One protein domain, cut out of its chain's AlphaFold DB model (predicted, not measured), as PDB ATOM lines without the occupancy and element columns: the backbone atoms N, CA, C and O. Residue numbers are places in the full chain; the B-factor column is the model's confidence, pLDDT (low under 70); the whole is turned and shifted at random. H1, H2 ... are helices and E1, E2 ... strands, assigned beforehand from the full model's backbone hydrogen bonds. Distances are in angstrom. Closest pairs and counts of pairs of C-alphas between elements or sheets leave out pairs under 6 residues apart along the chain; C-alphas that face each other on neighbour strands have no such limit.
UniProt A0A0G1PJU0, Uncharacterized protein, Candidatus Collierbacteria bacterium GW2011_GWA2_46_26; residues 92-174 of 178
ATOM      1  N   VAL A  92     -40.181  17.707  35.232       94.31
ATOM      2  CA  VAL A  92     -40.479  18.557  36.384       94.31
ATOM      3  C   VAL A  92     -41.482  19.631  35.998       94.31
ATOM      4  O   VAL A  92     -41.689  19.911  34.816       94.31
ATOM      5  N   TRP A  93     -42.108  20.232  37.004       94.31
ATOM      6  CA  TRP A  93     -43.125  21.263  36.842       94.31
ATOM      7  C   TRP A  93     -42.645  22.590  37.425       94.31
ATOM      8  O   TRP A  93     -42.052  22.612  38.494       94.31
ATOM      9  N   GLN A  94     -42.915  23.710  36.765       92.81
ATOM     10  CA  GLN A  94     -42.617  25.049  37.283       92.81
ATOM     11  C   GLN A  94     -43.727  26.005  36.893       92.81
ATOM     12  O   GLN A  94     -44.336  25.880  35.830       92.81
ATOM     13  N   ILE A  95     -43.954  26.989  37.753       91.44
ATOM     14  CA  ILE A  95     -44.851  28.093  37.454       91.44
ATOM     15  C   ILE A  95     -44.013  29.276  36.998       91.44
ATOM     16  O   ILE A  95     -43.107  29.713  37.712       91.44
ATOM     17  N   PHE A  96     -44.336  29.775  35.815       91.25
ATOM     18  CA  PHE A  96     -43.721  30.939  35.205       91.25
ATOM     19  C   PHE A  96     -44.730  32.077  35.156       91.25
ATOM     20  O   PHE A  96     -45.839  31.902  34.648       91.25
ATOM     21  N   LYS A  97     -44.356  33.249  35.671       89.94
ATOM     22  CA  LYS A  97     -45.144  34.478  35.508       89.94
ATOM     23  C   LYS A  97     -44.535  35.315  34.375       89.94
ATOM     24  O   LYS A  97     -43.307  35.423  34.323       89.94
ATOM     25  N   PRO A  98     -45.341  35.891  33.466       89.31
ATOM     26  CA  PRO A  98     -44.844  36.865  32.503       89.31
ATOM     27  C   PRO A  98     -44.153  38.024  33.228       89.31
ATOM     28  O   PRO A  98     -44.697  38.566  34.191       89.31
ATOM     29  N   TRP A  99     -42.958  38.396  32.775       87.50
ATOM     30  CA  TRP A  99     -42.167  39.472  33.367       87.50
ATOM     31  C   TRP A  99     -41.337  40.189  32.301       87.50
ATOM     32  O   TRP A  99     -40.487  39.586  31.641       87.50
ATOM     33  N   HIS A 100     -41.597  41.487  32.119       85.69
ATOM     34  CA  HIS A 100     -41.057  42.289  31.014       85.69
ATOM     35  C   HIS A 100     -41.245  41.596  29.649       85.69
ATOM     36  O   HIS A 100     -42.378  41.348  29.240       85.69
ATOM     37  N   SER A 101     -40.153  41.296  28.940       85.12
ATOM     38  CA  SER A 101     -40.135  40.623  27.636       85.12
ATOM     39  C   SER A 101     -39.957  39.099  27.726       85.12
ATOM     40  O   SER A 101     -39.642  38.467  26.719       85.12
ATOM     41  N   GLY A 102     -40.101  38.512  28.915       90.50
ATOM     42  CA  GLY A 102     -39.881  37.089  29.151       90.50
ATOM     43  C   GLY A 102     -40.729  36.555  30.299       90.50
ATOM     44  O   GLY A 102     -41.877  36.958  30.499       90.50
ATOM     45  N   PHE A 103     -40.151  35.624  31.045       90.56
ATOM     46  CA  PHE A 103     -40.788  34.950  32.164       90.56
ATOM     47  C   PHE A 103     -39.855  34.928  33.362       90.56
ATOM     48  O   PHE A 103     -38.650  34.808  33.207       90.56
ATOM     49  N   THR A 104     -40.406  34.929  34.565       89.00
ATOM     50  CA  THR A 104     -39.625  34.632  35.767       89.00
ATOM     51  C   THR A 104     -40.294  33.538  36.585       89.00
ATOM     52  O   THR A 104     -41.458  33.177  36.365       89.00
ATOM     53  N   TYR A 105     -39.534  32.974  37.514       88.12
ATOM     54  CA  TYR A 105     -39.996  31.916  38.395       88.12
ATOM     55  C   TYR A 105     -41.050  32.443  39.369       88.12
ATOM     56  O   TYR A 105     -40.931  33.529  39.932       88.12
ATOM     57  N   CYS A 106     -42.078  31.635  39.605       86.25
ATOM     58  CA  CYS A 106     -43.000  31.820  40.712       86.25
ATOM     59  C   CYS A 106     -42.778  30.706  41.745       86.25
ATOM     60  O   CYS A 106     -43.055  29.531  41.484       86.25
ATOM     61  N   GLY A 107     -42.254  31.087  42.910       81.19
ATOM     62  CA  GLY A 107     -41.938  30.172  44.004       81.19
ATOM     63  C   GLY A 107     -40.615  29.407  43.844       81.19
ATOM     64  O   GLY A 107     -39.760  29.802  43.048       81.19
ATOM     65  N   PRO A 108     -40.419  28.335  44.639       82.69
ATOM     66  CA  PRO A 108     -39.251  27.465  44.571       82.69
ATOM     67  C   PRO A 108     -38.965  26.925  43.170       82.69
ATOM     68  O   PRO A 108     -39.870  26.764  42.349       82.69
ATOM     69  N   ARG A 109     -37.689  26.604  42.929       80.31
ATOM     70  CA  ARG A 109     -37.234  26.007  41.675       80.31
ATOM     71  C   ARG A 109     -37.654  24.544  41.590       80.31
ATOM     72  O   ARG A 109     -37.104  23.702  42.291       80.31
ATOM     73  N   TRP A 110     -38.598  24.350  40.676       86.38
ATOM     74  CA  TRP A 110     -39.228  23.149  40.151       86.38
ATOM     75  C   TRP A 110     -39.802  22.159  41.166       86.38
ATOM     76  O   TRP A 110     -39.275  21.883  42.238       86.38
ATOM     77  N   TYR A 111     -40.921  21.575  40.768       91.00
ATOM     78  CA  TYR A 111     -41.729  20.652  41.540       91.00
ATOM     79  C   TYR A 111     -41.726  19.280  40.869       91.00
ATOM     80  O   TYR A 111     -41.643  19.160  39.645       91.00
ATOM     81  N   GLU A 112     -41.840  18.233  41.679       90.38
ATOM     82  CA  GLU A 112     -41.878  16.842  41.212       90.38
ATOM     83  C   GLU A 112     -43.158  16.490  40.442       90.38
ATOM     84  O   GLU A 112     -43.159  15.571  39.628       90.38
ATOM     85  N   SER A 113     -44.248  17.222  40.676       91.88
ATOM     86  CA  SER A 113     -45.546  16.956  40.062       91.88
ATOM     87  C   SER A 113     -46.362  18.232  39.875       91.88
ATOM     88  O   SER A 113     -46.114  19.263  40.510       91.88
ATOM     89  N   MET A 114     -47.369  18.136  39.005       91.75
ATOM     90  CA  MET A 114     -48.346  19.199  38.770       91.75
ATOM     91  C   MET A 114     -49.077  19.576  40.067       91.75
ATOM     92  O   MET A 114     -49.200  20.757  40.380       91.75
ATOM     93  N   ASP A 115     -49.511  18.583  40.844       90.00
ATOM     94  CA  ASP A 115     -50.277  18.798  42.076       90.00
ATOM     95  C   ASP A 115     -49.447  19.536  43.130       90.00
ATOM     96  O   ASP A 115     -49.913  20.505  43.730       90.00
ATOM     97  N   VAL A 116     -48.182  19.139  43.306       90.00
ATOM     98  CA  VAL A 116     -47.262  19.820  44.226       90.00
ATOM     99  C   VAL A 116     -47.026  21.264  43.779       90.00
ATOM    100  O   VAL A 116     -47.009  22.166  44.621       90.00
ATOM    101  N   ALA A 117     -46.895  21.510  42.473       90.19
ATOM    102  CA  ALA A 117     -46.765  22.863  41.943       90.19
ATOM    103  C   ALA A 117     -48.003  23.717  42.253       90.19
ATOM    104  O   ALA A 117     -47.859  24.829  42.754       90.19
ATOM    105  N   LEU A 118     -49.213  23.196  42.021       87.56
ATOM    106  CA  LEU A 118     -50.478  23.902  42.267       87.56
ATOM    107  C   LEU A 118     -50.700  24.222  43.751       87.56
ATOM    108  O   LEU A 118     -51.102  25.336  44.085       87.56
ATOM    109  N   VAL A 119     -50.383  23.283  44.647       86.00
ATOM    110  CA  VAL A 119     -50.466  23.502  46.102       86.00
ATOM    111  C   VAL A 119     -49.534  24.631  46.544       86.00
ATOM    112  O   VAL A 119     -49.902  25.446  47.391       86.00
ATOM    113  N   ASN A 120     -48.331  24.705  45.969       82.00
ATOM    114  CA  ASN A 120     -47.389  25.779  46.272       82.00
ATOM    115  C   ASN A 120     -47.784  27.101  45.602       82.00
ATOM    116  O   ASN A 120     -47.628  28.147  46.223       82.00
ATOM    117  N   ALA A 121     -48.358  27.062  44.396       78.19
ATOM    118  CA  ALA A 121     -48.843  28.229  43.655       78.19
ATOM    119  C   ALA A 121     -49.774  29.110  44.488       78.19
ATOM    120  O   ALA A 121     -49.662  30.331  44.461       78.19
ATOM    121  N   PHE A 122     -50.675  28.477  45.248       71.38
ATOM    122  CA  PHE A 122     -51.663  29.163  46.076       71.38
ATOM    123  C   PHE A 122     -51.030  30.071  47.143       71.38
ATOM    124  O   PHE A 122     -51.654  31.018  47.610       71.38
ATOM    125  N   ARG A 123     -49.778  29.803  47.523       72.94
ATOM    126  CA  ARG A 123     -49.050  30.576  48.535       72.94
ATOM    127  C   ARG A 123     -48.403  31.847  47.979       72.94
ATOM    128  O   ARG A 123     -47.890  32.633  48.771       72.94
ATOM    129  N   PHE A 124     -48.395  32.045  46.659       69.56
ATOM    130  CA  PHE A 124     -47.768  33.196  46.011       69.56
ATOM    131  C   PHE A 124     -48.837  34.162  45.487       69.56
ATOM    132  O   PHE A 124     -49.738  33.773  44.742       69.56
ATOM    133  N   GLU A 125     -48.748  35.432  45.890       58.34
ATOM    134  CA  GLU A 125     -49.699  36.465  45.475       58.34
ATOM    135  C   GLU A 125     -49.615  36.734  43.959       58.34
ATOM    136  O   GLU A 125     -48.544  36.915  43.385       58.34
ATOM    137  N   ASN A 126     -50.795  36.822  43.337       61.94
ATOM    138  CA  ASN A 126     -51.061  37.285  41.972       61.94
ATOM    139  C   ASN A 126     -50.593  36.387  40.792       61.94
ATOM    140  O   ASN A 126     -49.706  36.753  40.022       61.94
ATOM    141  N   PRO A 127     -51.265  35.247  40.539       60.97
ATOM    142  CA  PRO A 127     -50.984  34.361  39.404       60.97
ATOM    143  C   PRO A 127     -51.594  34.839  38.070       60.97
ATOM    144  O   PRO A 127     -51.748  34.040  37.144       60.97
ATOM    145  N   HIS A 128     -51.986  36.112  37.936       63.69
ATOM    146  CA  HIS A 128     -52.615  36.600  36.706       63.69
ATOM    147  C   HIS A 128     -51.683  36.429  35.501       63.69
ATOM    148  O   HIS A 128     -50.627  37.047  35.407       63.69
ATOM    149  N   GLY A 129     -52.099  35.573  34.564       77.38
ATOM    150  CA  GLY A 129     -51.324  35.261  33.365       77.38
ATOM    151  C   GLY A 129     -50.159  34.298  33.594       77.38
ATOM    152  O   GLY A 129     -49.387  34.098  32.662       77.38
ATOM    153  N   ALA A 130     -50.026  33.698  34.781       90.19
ATOM    154  CA  ALA A 130     -49.018  32.679  35.039       90.19
ATOM    155  C   ALA A 130     -49.326  31.370  34.299       90.19
ATOM    156  O   ALA A 130     -50.483  31.010  34.057       90.19
ATOM    157  N   PHE A 131     -48.265  30.638  33.980       92.50
ATOM    158  CA  PHE A 131     -48.313  29.356  33.300       92.50
ATOM    159  C   PHE A 131     -47.671  28.285  34.167       92.50
ATOM    160  O   PHE A 131     -46.549  28.448  34.639       92.50
ATOM    161  N   LEU A 132     -48.377  27.177  34.346       93.50
ATOM    162  CA  LEU A 132     -47.826  25.944  34.874       93.50
ATOM    163  C   LEU A 132     -47.281  25.120  33.710       93.50
ATOM    164  O   LEU A 132     -48.030  24.708  32.826       93.50
ATOM    165  N   CYS A 133     -45.976  24.899  33.706       94.56
ATOM    166  CA  CYS A 133     -45.268  24.260  32.609       94.56
ATOM    167  C   CYS A 133     -44.546  23.007  33.082       94.56
ATOM    168  O   CYS A 133     -43.988  22.997  34.180       94.56
ATOM    169  N   SER A 134     -44.497  21.989  32.225       95.81
ATOM    170  CA  SER A 134     -43.629  20.826  32.415       95.81
ATOM    171  C   SER A 134     -42.452  20.864  31.444       95.81
ATOM    172  O   SER A 134     -42.638  21.245  30.290       95.81
ATOM    173  N   PHE A 135     -41.264  20.446  31.861       94.00
ATOM    174  CA  PHE A 135     -40.041  20.419  31.038       94.00
ATOM    175  C   PHE A 135     -39.053  19.399  31.612       94.00
ATOM    176  O   PHE A 135     -39.293  18.864  32.699       94.00
ATOM    177  N   ARG A 136     -37.979  19.077  30.885       93.88
ATOM    178  CA  ARG A 136     -36.947  18.175  31.409       93.88
ATOM    179  C   ARG A 136     -36.063  18.948  32.375       93.88
ATOM    180  O   ARG A 136     -35.673  20.073  32.077       93.88
ATOM    181  N   ALA A 137     -35.724  18.368  33.522       90.19
ATOM    182  CA  ALA A 137     -34.903  19.045  34.529       90.19
ATOM    183  C   ALA A 137     -33.577  19.588  33.953       90.19
ATOM    184  O   ALA A 137     -33.126  20.669  34.333       90.19
ATOM    185  N   GLY A 138     -32.988  18.865  32.997       86.81
ATOM    186  CA  GLY A 138     -31.771  19.247  32.292       86.81
ATOM    187  C   GLY A 138     -31.924  20.438  31.345       86.81
ATOM    188  O   GLY A 138     -30.922  21.095  31.076       86.81
ATOM    189  N   ASP A 139     -33.133  20.782  30.892       87.38
ATOM    190  CA  ASP A 139     -33.348  21.913  29.975       87.38
ATOM    191  C   ASP A 139     -32.905  23.239  30.620       87.38
ATOM    192  O   ASP A 139     -32.324  24.094  29.954       87.38
ATOM    193  N   LEU A 140     -33.053  23.375  31.943       76.00
ATOM    194  CA  LEU A 140     -32.582  24.544  32.698       76.00
ATOM    195  C   LEU A 140     -31.059  24.628  32.842       76.00
ATOM    196  O   LEU A 140     -30.532  25.690  33.160       76.00
ATOM    197  N   LEU A 141     -30.336  23.528  32.621       71.31
ATOM    198  CA  LEU A 141     -28.871  23.534  32.619       71.31
ATOM    199  C   LEU A 141     -28.309  24.087  31.302       71.31
ATOM    200  O   LEU A 141     -27.128  24.425  31.244       71.31
ATOM    201  N   THR A 142     -29.135  24.171  30.252       66.62
ATOM    202  CA  THR A 142     -28.706  24.564  28.900       66.62
ATOM    203  C   THR A 142     -28.760  26.073  28.642       66.62
ATOM    204  O   THR A 142     -28.162  26.537  27.672       66.62
ATOM    205  N   GLY A 143     -29.401  26.850  29.524       69.56
ATOM    206  CA  GLY A 143     -29.436  28.312  29.472       69.56
ATOM    207  C   GLY A 143     -30.768  28.901  29.939       69.56
ATOM    208  O   GLY A 143     -31.647  28.190  30.422       69.56
ATOM    209  N   ASP A 144     -30.923  30.214  29.762       82.19
ATOM    210  CA  ASP A 144     -32.121  30.953  30.181       82.19
ATOM    211  C   ASP A 144     -33.323  30.732  29.247       82.19
ATOM    212  O   ASP A 144     -34.452  31.055  29.601       82.19
ATOM    213  N   THR A 145     -33.117  30.172  28.049       90.19
ATOM    214  CA  THR A 145     -34.193  29.896  27.087       90.19
ATOM    215  C   THR A 145     -34.343  28.404  26.824       90.19
ATOM    216  O   THR A 145     -33.383  27.747  26.436       90.19
ATOM    217  N   PHE A 146     -35.563  27.881  26.959       91.75
ATOM    218  CA  PHE A 146     -35.877  26.476  26.689       91.75
ATOM    219  C   PHE A 146     -37.341  26.286  26.265       91.75
ATOM    220  O   PHE A 146     -38.188  27.162  26.451       91.75
ATOM    221  N   GLN A 147     -37.646  25.130  25.673       93.44
ATOM    222  CA  GLN A 147     -38.997  24.770  25.245       93.44
ATOM    223  C   GLN A 147     -39.656  23.842  26.268       93.44
ATOM    224  O   GLN A 147     -39.073  22.845  26.681       93.44
ATOM    225  N   THR A 148     -40.893  24.142  26.658       94.81
ATOM    226  CA  THR A 148     -41.659  23.279  27.562       94.81
ATOM    227  C   THR A 148     -42.231  22.071  26.825       94.81
ATOM    228  O   THR A 148     -42.465  22.097  25.619       94.81
ATOM    229  N   LEU A 149     -42.514  21.001  27.563       95.31
ATOM    230  CA  LEU A 149     -43.260  19.840  27.077       95.31
ATOM    231  C   LEU A 149     -44.773  20.107  27.077       95.31
ATOM    232  O   LEU A 149     -45.495  19.649  26.195       95.31
ATOM    233  N   SER A 150     -45.253  20.850  28.077       95.81
ATOM    234  CA  SER A 150     -46.645  21.287  28.190       95.81
ATOM    235  C   SER A 150     -46.725  22.646  28.876       95.81
ATOM    236  O   SER A 150     -45.796  23.057  29.583       95.81
ATOM    237  N   SER A 151     -47.824  23.359  28.656       95.69
ATOM    238  CA  SER A 151     -48.099  24.632  29.311       95.69
ATOM    239  C   SER A 151     -49.589  24.775  29.584       95.69
ATOM    240  O   SER A 151     -50.434  24.483  28.742       95.69
ATOM    241  N   HIS A 152     -49.912  25.203  30.796       94.00
ATOM    242  CA  HIS A 152     -51.274  25.392  31.263       94.00
ATOM    243  C   HIS A 152     -51.383  26.787  31.850       94.00
ATOM    244  O   HIS A 152     -50.769  27.079  32.877       94.00
ATOM    245  N   ARG A 153     -52.185  27.655  31.235       91.62
ATOM    246  CA  ARG A 153     -52.509  28.941  31.850       91.62
ATOM    247  C   ARG A 153     -53.267  28.697  33.153       91.62
ATOM    248  O   ARG A 153     -54.252  27.958  33.163       91.62
ATOM    249  N   LEU A 154     -52.812  29.299  34.244       89.38
ATOM    250  CA  LEU A 154     -53.470  29.164  35.538       89.38
ATOM    251  C   LEU A 154     -54.724  30.040  35.589       89.38
ATOM    252  O   LEU A 154     -54.701  31.214  35.216       89.38
ATOM    253  N   ALA A 155     -55.820  29.455  36.064       84.62
ATOM    254  CA  ALA A 155     -57.067  30.151  36.343       84.62
ATOM    255  C   ALA A 155     -57.354  30.105  37.846       84.62
ATOM    256  O   ALA A 155     -57.187  29.064  38.484       84.62
ATOM    257  N   ALA A 156     -57.799  31.231  38.398       78.56
ATOM    258  CA  ALA A 156     -58.267  31.314  39.774       78.56
ATOM    259  C   ALA A 156     -59.790  31.135  39.814       78.56
ATOM    260  O   ALA A 156     -60.513  31.781  39.052       78.56
ATOM    261  N   SER A 157     -60.274  30.270  40.701       75.88
ATOM    262  CA  SER A 157     -61.698  30.095  40.994       75.88
ATOM    263  C   SER A 157     -61.899  30.082  42.508       75.88
ATOM    264  O   SER A 157     -61.659  29.069  43.161       75.88
ATOM    265  N   GLY A 158     -62.338  31.213  43.070       74.19
ATOM    266  CA  GLY A 158     -62.356  31.408  44.524       74.19
ATOM    267  C   GLY A 158     -60.938  31.351  45.098       74.19
ATOM    268  O   GLY A 158     -60.025  31.941  44.525       74.19
ATOM    269  N   ASP A 159     -60.754  30.580  46.169       72.06
ATOM    270  CA  ASP A 159     -59.461  30.372  46.839       72.06
ATOM    271  C   ASP A 159     -58.675  29.179  46.258       72.06
ATOM    272  O   ASP A 159     -57.950  28.489  46.970       72.06
ATOM    273  N   MET A 160     -58.847  28.862  44.974       73.19
ATOM    274  CA  MET A 160     -58.142  27.749  44.334       73.19
ATOM    275  C   MET A 160     -57.572  28.136  42.972       73.19
ATOM    276  O   MET A 160     -58.199  28.855  42.188       73.19
ATOM    277  N   LEU A 161     -56.371  27.622  42.692       81.69
ATOM    278  CA  LEU A 161     -55.736  27.688  41.382       81.69
ATOM    279  C   LEU A 161     -55.894  26.361  40.664       81.69
ATOM    280  O   LEU A 161     -55.623  25.298  41.223       81.69
ATOM    281  N   HIS A 162     -56.289  26.439  39.399       85.75
ATOM    282  CA  HIS A 162     -56.473  25.274  38.554       85.75
ATOM    283  C   HIS A 162     -55.734  25.455  37.227       85.75
ATOM    284  O   HIS A 162     -55.704  26.566  36.680       85.75
ATOM    285  N   PRO A 163     -55.151  24.377  36.681       89.69
ATOM    286  CA  PRO A 163     -54.565  24.413  35.357       89.69
ATOM    287  C   PRO A 163     -55.686  24.510  34.320       89.69
ATOM    288  O   PRO A 163     -56.641  23.731  34.328       89.69
ATOM    289  N   GLY A 164     -55.566  25.470  33.406       87.12
ATOM    290  CA  GLY A 164     -56.388  25.526  32.208       87.12
ATOM    291  C   GLY A 164     -56.091  24.369  31.249       87.12
ATOM    292  O   GLY A 164     -55.345  23.429  31.546       87.12
ATOM    293  N   ARG A 165     -56.668  24.448  30.046       90.75
ATOM    294  CA  ARG A 165     -56.346  23.497  28.973       90.75
ATOM    295  C   ARG A 165     -54.851  23.558  28.651       90.75
ATOM    296  O   ARG A 165     -54.247  24.621  28.746       90.75
ATOM    297  N   ASN A 166     -54.288  22.416  28.266       91.69
ATOM    298  CA  ASN A 166     -52.921  22.372  27.764       91.69
ATOM    299  C   ASN A 166     -52.846  23.169  26.452       91.69
ATOM    300  O   ASN A 166     -53.523  22.817  25.484       91.69
ATOM    301  N   GLU A 167     -52.042  24.227  26.436       91.69
ATOM    302  CA  GLU A 167     -51.773  25.073  25.266       91.69
ATOM    303  C   GLU A 167     -50.609  24.519  24.416       91.69
ATOM    304  O   GLU A 167     -50.319  25.035  23.339       91.69
ATOM    305  N   GLY A 168     -49.989  23.417  24.855       92.75
ATOM    306  CA  GLY A 168     -48.874  22.752  24.187       92.75
ATOM    307  C   GLY A 168     -47.505  23.287  24.623       92.75
ATOM    308  O   GLY A 168     -47.396  23.964  25.650       92.75
ATOM    309  N   PRO A 169     -46.437  22.948  23.882       94.38
ATOM    310  CA  PRO A 169     -45.099  23.486  24.103       94.38
ATOM    311  C   PRO A 169     -45.057  25.011  23.985       94.38
ATOM    312  O   PRO A 169     -45.566  25.579  23.019       94.38
ATOM    313  N   MET A 170     -44.382  25.666  24.924       93.50
ATOM    314  CA  MET A 170     -44.143  27.108  24.928       93.50
ATOM    315  C   MET A 170     -42.648  27.382  25.065       93.50
ATOM    316  O   MET A 170     -41.938  26.657  25.760       93.50
ATOM    317  N   LEU A 171     -42.165  28.431  24.401       93.25
ATOM    318  CA  LEU A 171     -40.806  28.916  24.608       93.25
ATOM    319  C   LEU A 171     -40.771  29.770  25.878       93.25
ATOM    320  O   LEU A 171     -41.441  30.800  25.955       93.25
ATOM    321  N   ILE A 172     -39.984  29.345  26.857       92.00
ATOM    322  CA  ILE A 172     -39.702  30.109  28.068       92.00
ATOM    323  C   ILE A 172     -38.357  30.786  27.867       92.00
ATOM    324  O   ILE A 172     -37.366  30.108  27.624       92.00
ATOM    325  N   ASN A 173     -38.334  32.111  27.982       92.25
ATOM    326  CA  ASN A 173     -37.113  32.899  28.101       92.25
ATOM    327  C   ASN A 173     -37.088  33.524  29.497       92.25
ATOM    328  O   ASN A 173     -37.881  34.426  29.780       92.25
ATOM    329  N   ILE A 174     -36.242  32.987  30.369       89.31
ATOM    330  CA  ILE A 174     -36.131  33.383  31.765       89.31
ATOM    331  C   ILE A 174     -35.438  34.740  31.843       89.31
ATOM    332  O   ILE A 174     -34.295  34.907  31.434       89.31
TER     333      ILE A 174
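Overview. This is residues 92 to 174 of the 178 residues of an uncharacterized protein of Candidatus Collierbacteria bacterium GW2011_GWA2_46_26 (UniProt A0A0G1PJU0). A strongly twisted five-stranded sheet curls round one short helix, H1, which packs on both edge strands, E2 and E6, from inside the curl. Toward one end of the longest axis lie a small two-stranded sheet, E4 and E7, and the short helix H2; the hairpin of E5 and E6 reaches the other end. The printed part has 83 residues with seven named strands and two named helices, in the order E1 E2 H1 E3 H2 E4 E5 E6 E7. The large sheet runs E2 E1 E3 E5 E6, all antiparallel, as is the pair E4 and E7, and the class is mixed, helices and strands. The whole is compact, with a radius of gyration of the C-alphas of 11.7 A and spans of 37 by 27 by 23 A.

Arrangement. E1, residues 92 to 99, and E2, residues 102 to 111, form a hairpin; N 97 and O 104 are 3.0 A apart, within hydrogen-bond range. E2 bends by 88 degrees at residue 107. H1, residues 114 to 121, is on the sheet, and its closest C-alphas to E2 are Ala 117 and Tyr 111, 5.5 A apart. E3, residues 131 to 136, is the antiparallel neighbour of E1, with N 94 and O 133 at 2.9 A. E2, H1 and E3 make a split strand-helix-strand unit, two strands running the same way with E1 between them; its crossover is right-handed. H2, residues 137 to 141, only grazes the sheet with residues 137 to 138. E4, residues 145 to 147, runs on into E5, residues 150 to 157, across a break of 2 residues at 91 degrees. E5 pairs with E3 through N 132 and O 152, 2.8 A, and forms a hairpin with E6, residues 160 to 166, where N 164 and O 153 are 2.8 A apart. The closest C-alphas of H1 and E6 are Leu 118 and Leu 161, 6.5 A apart. E7, residues 171 to 173, pairs with E4 through N 146 and O 172, 2.9 A. E7 and E1 are near each other; H1 and H2 are apart. Every O i to N i+4 pair of H1 is within hydrogen-bond range; in H2 it is 0 of 1, with 1 of 2 O i to N i+3 pairs.

Along the chain. E1 begins at C-alpha 92 (-40.479, 18.557, 36.384) and is 21.2 A long. E2 measures 20.7 A, H1 10.3 A, E3 16.1 A, E5 21.6 A and E6 18.2 A. H2, five residues, and E4 and E7, three each, are shorter; E7 ends at C-alpha 173 (-37.113, 32.899, 28.101).

Size, cuts and confidence. The C-alphas farthest apart are those of Thr 142 and Gly 158, 37.7 A. The printed part has no cut, and no link is long. The mean pLDDT of the printed part is 85.8, with residues 124 to 128 and 142 to 143 under 70.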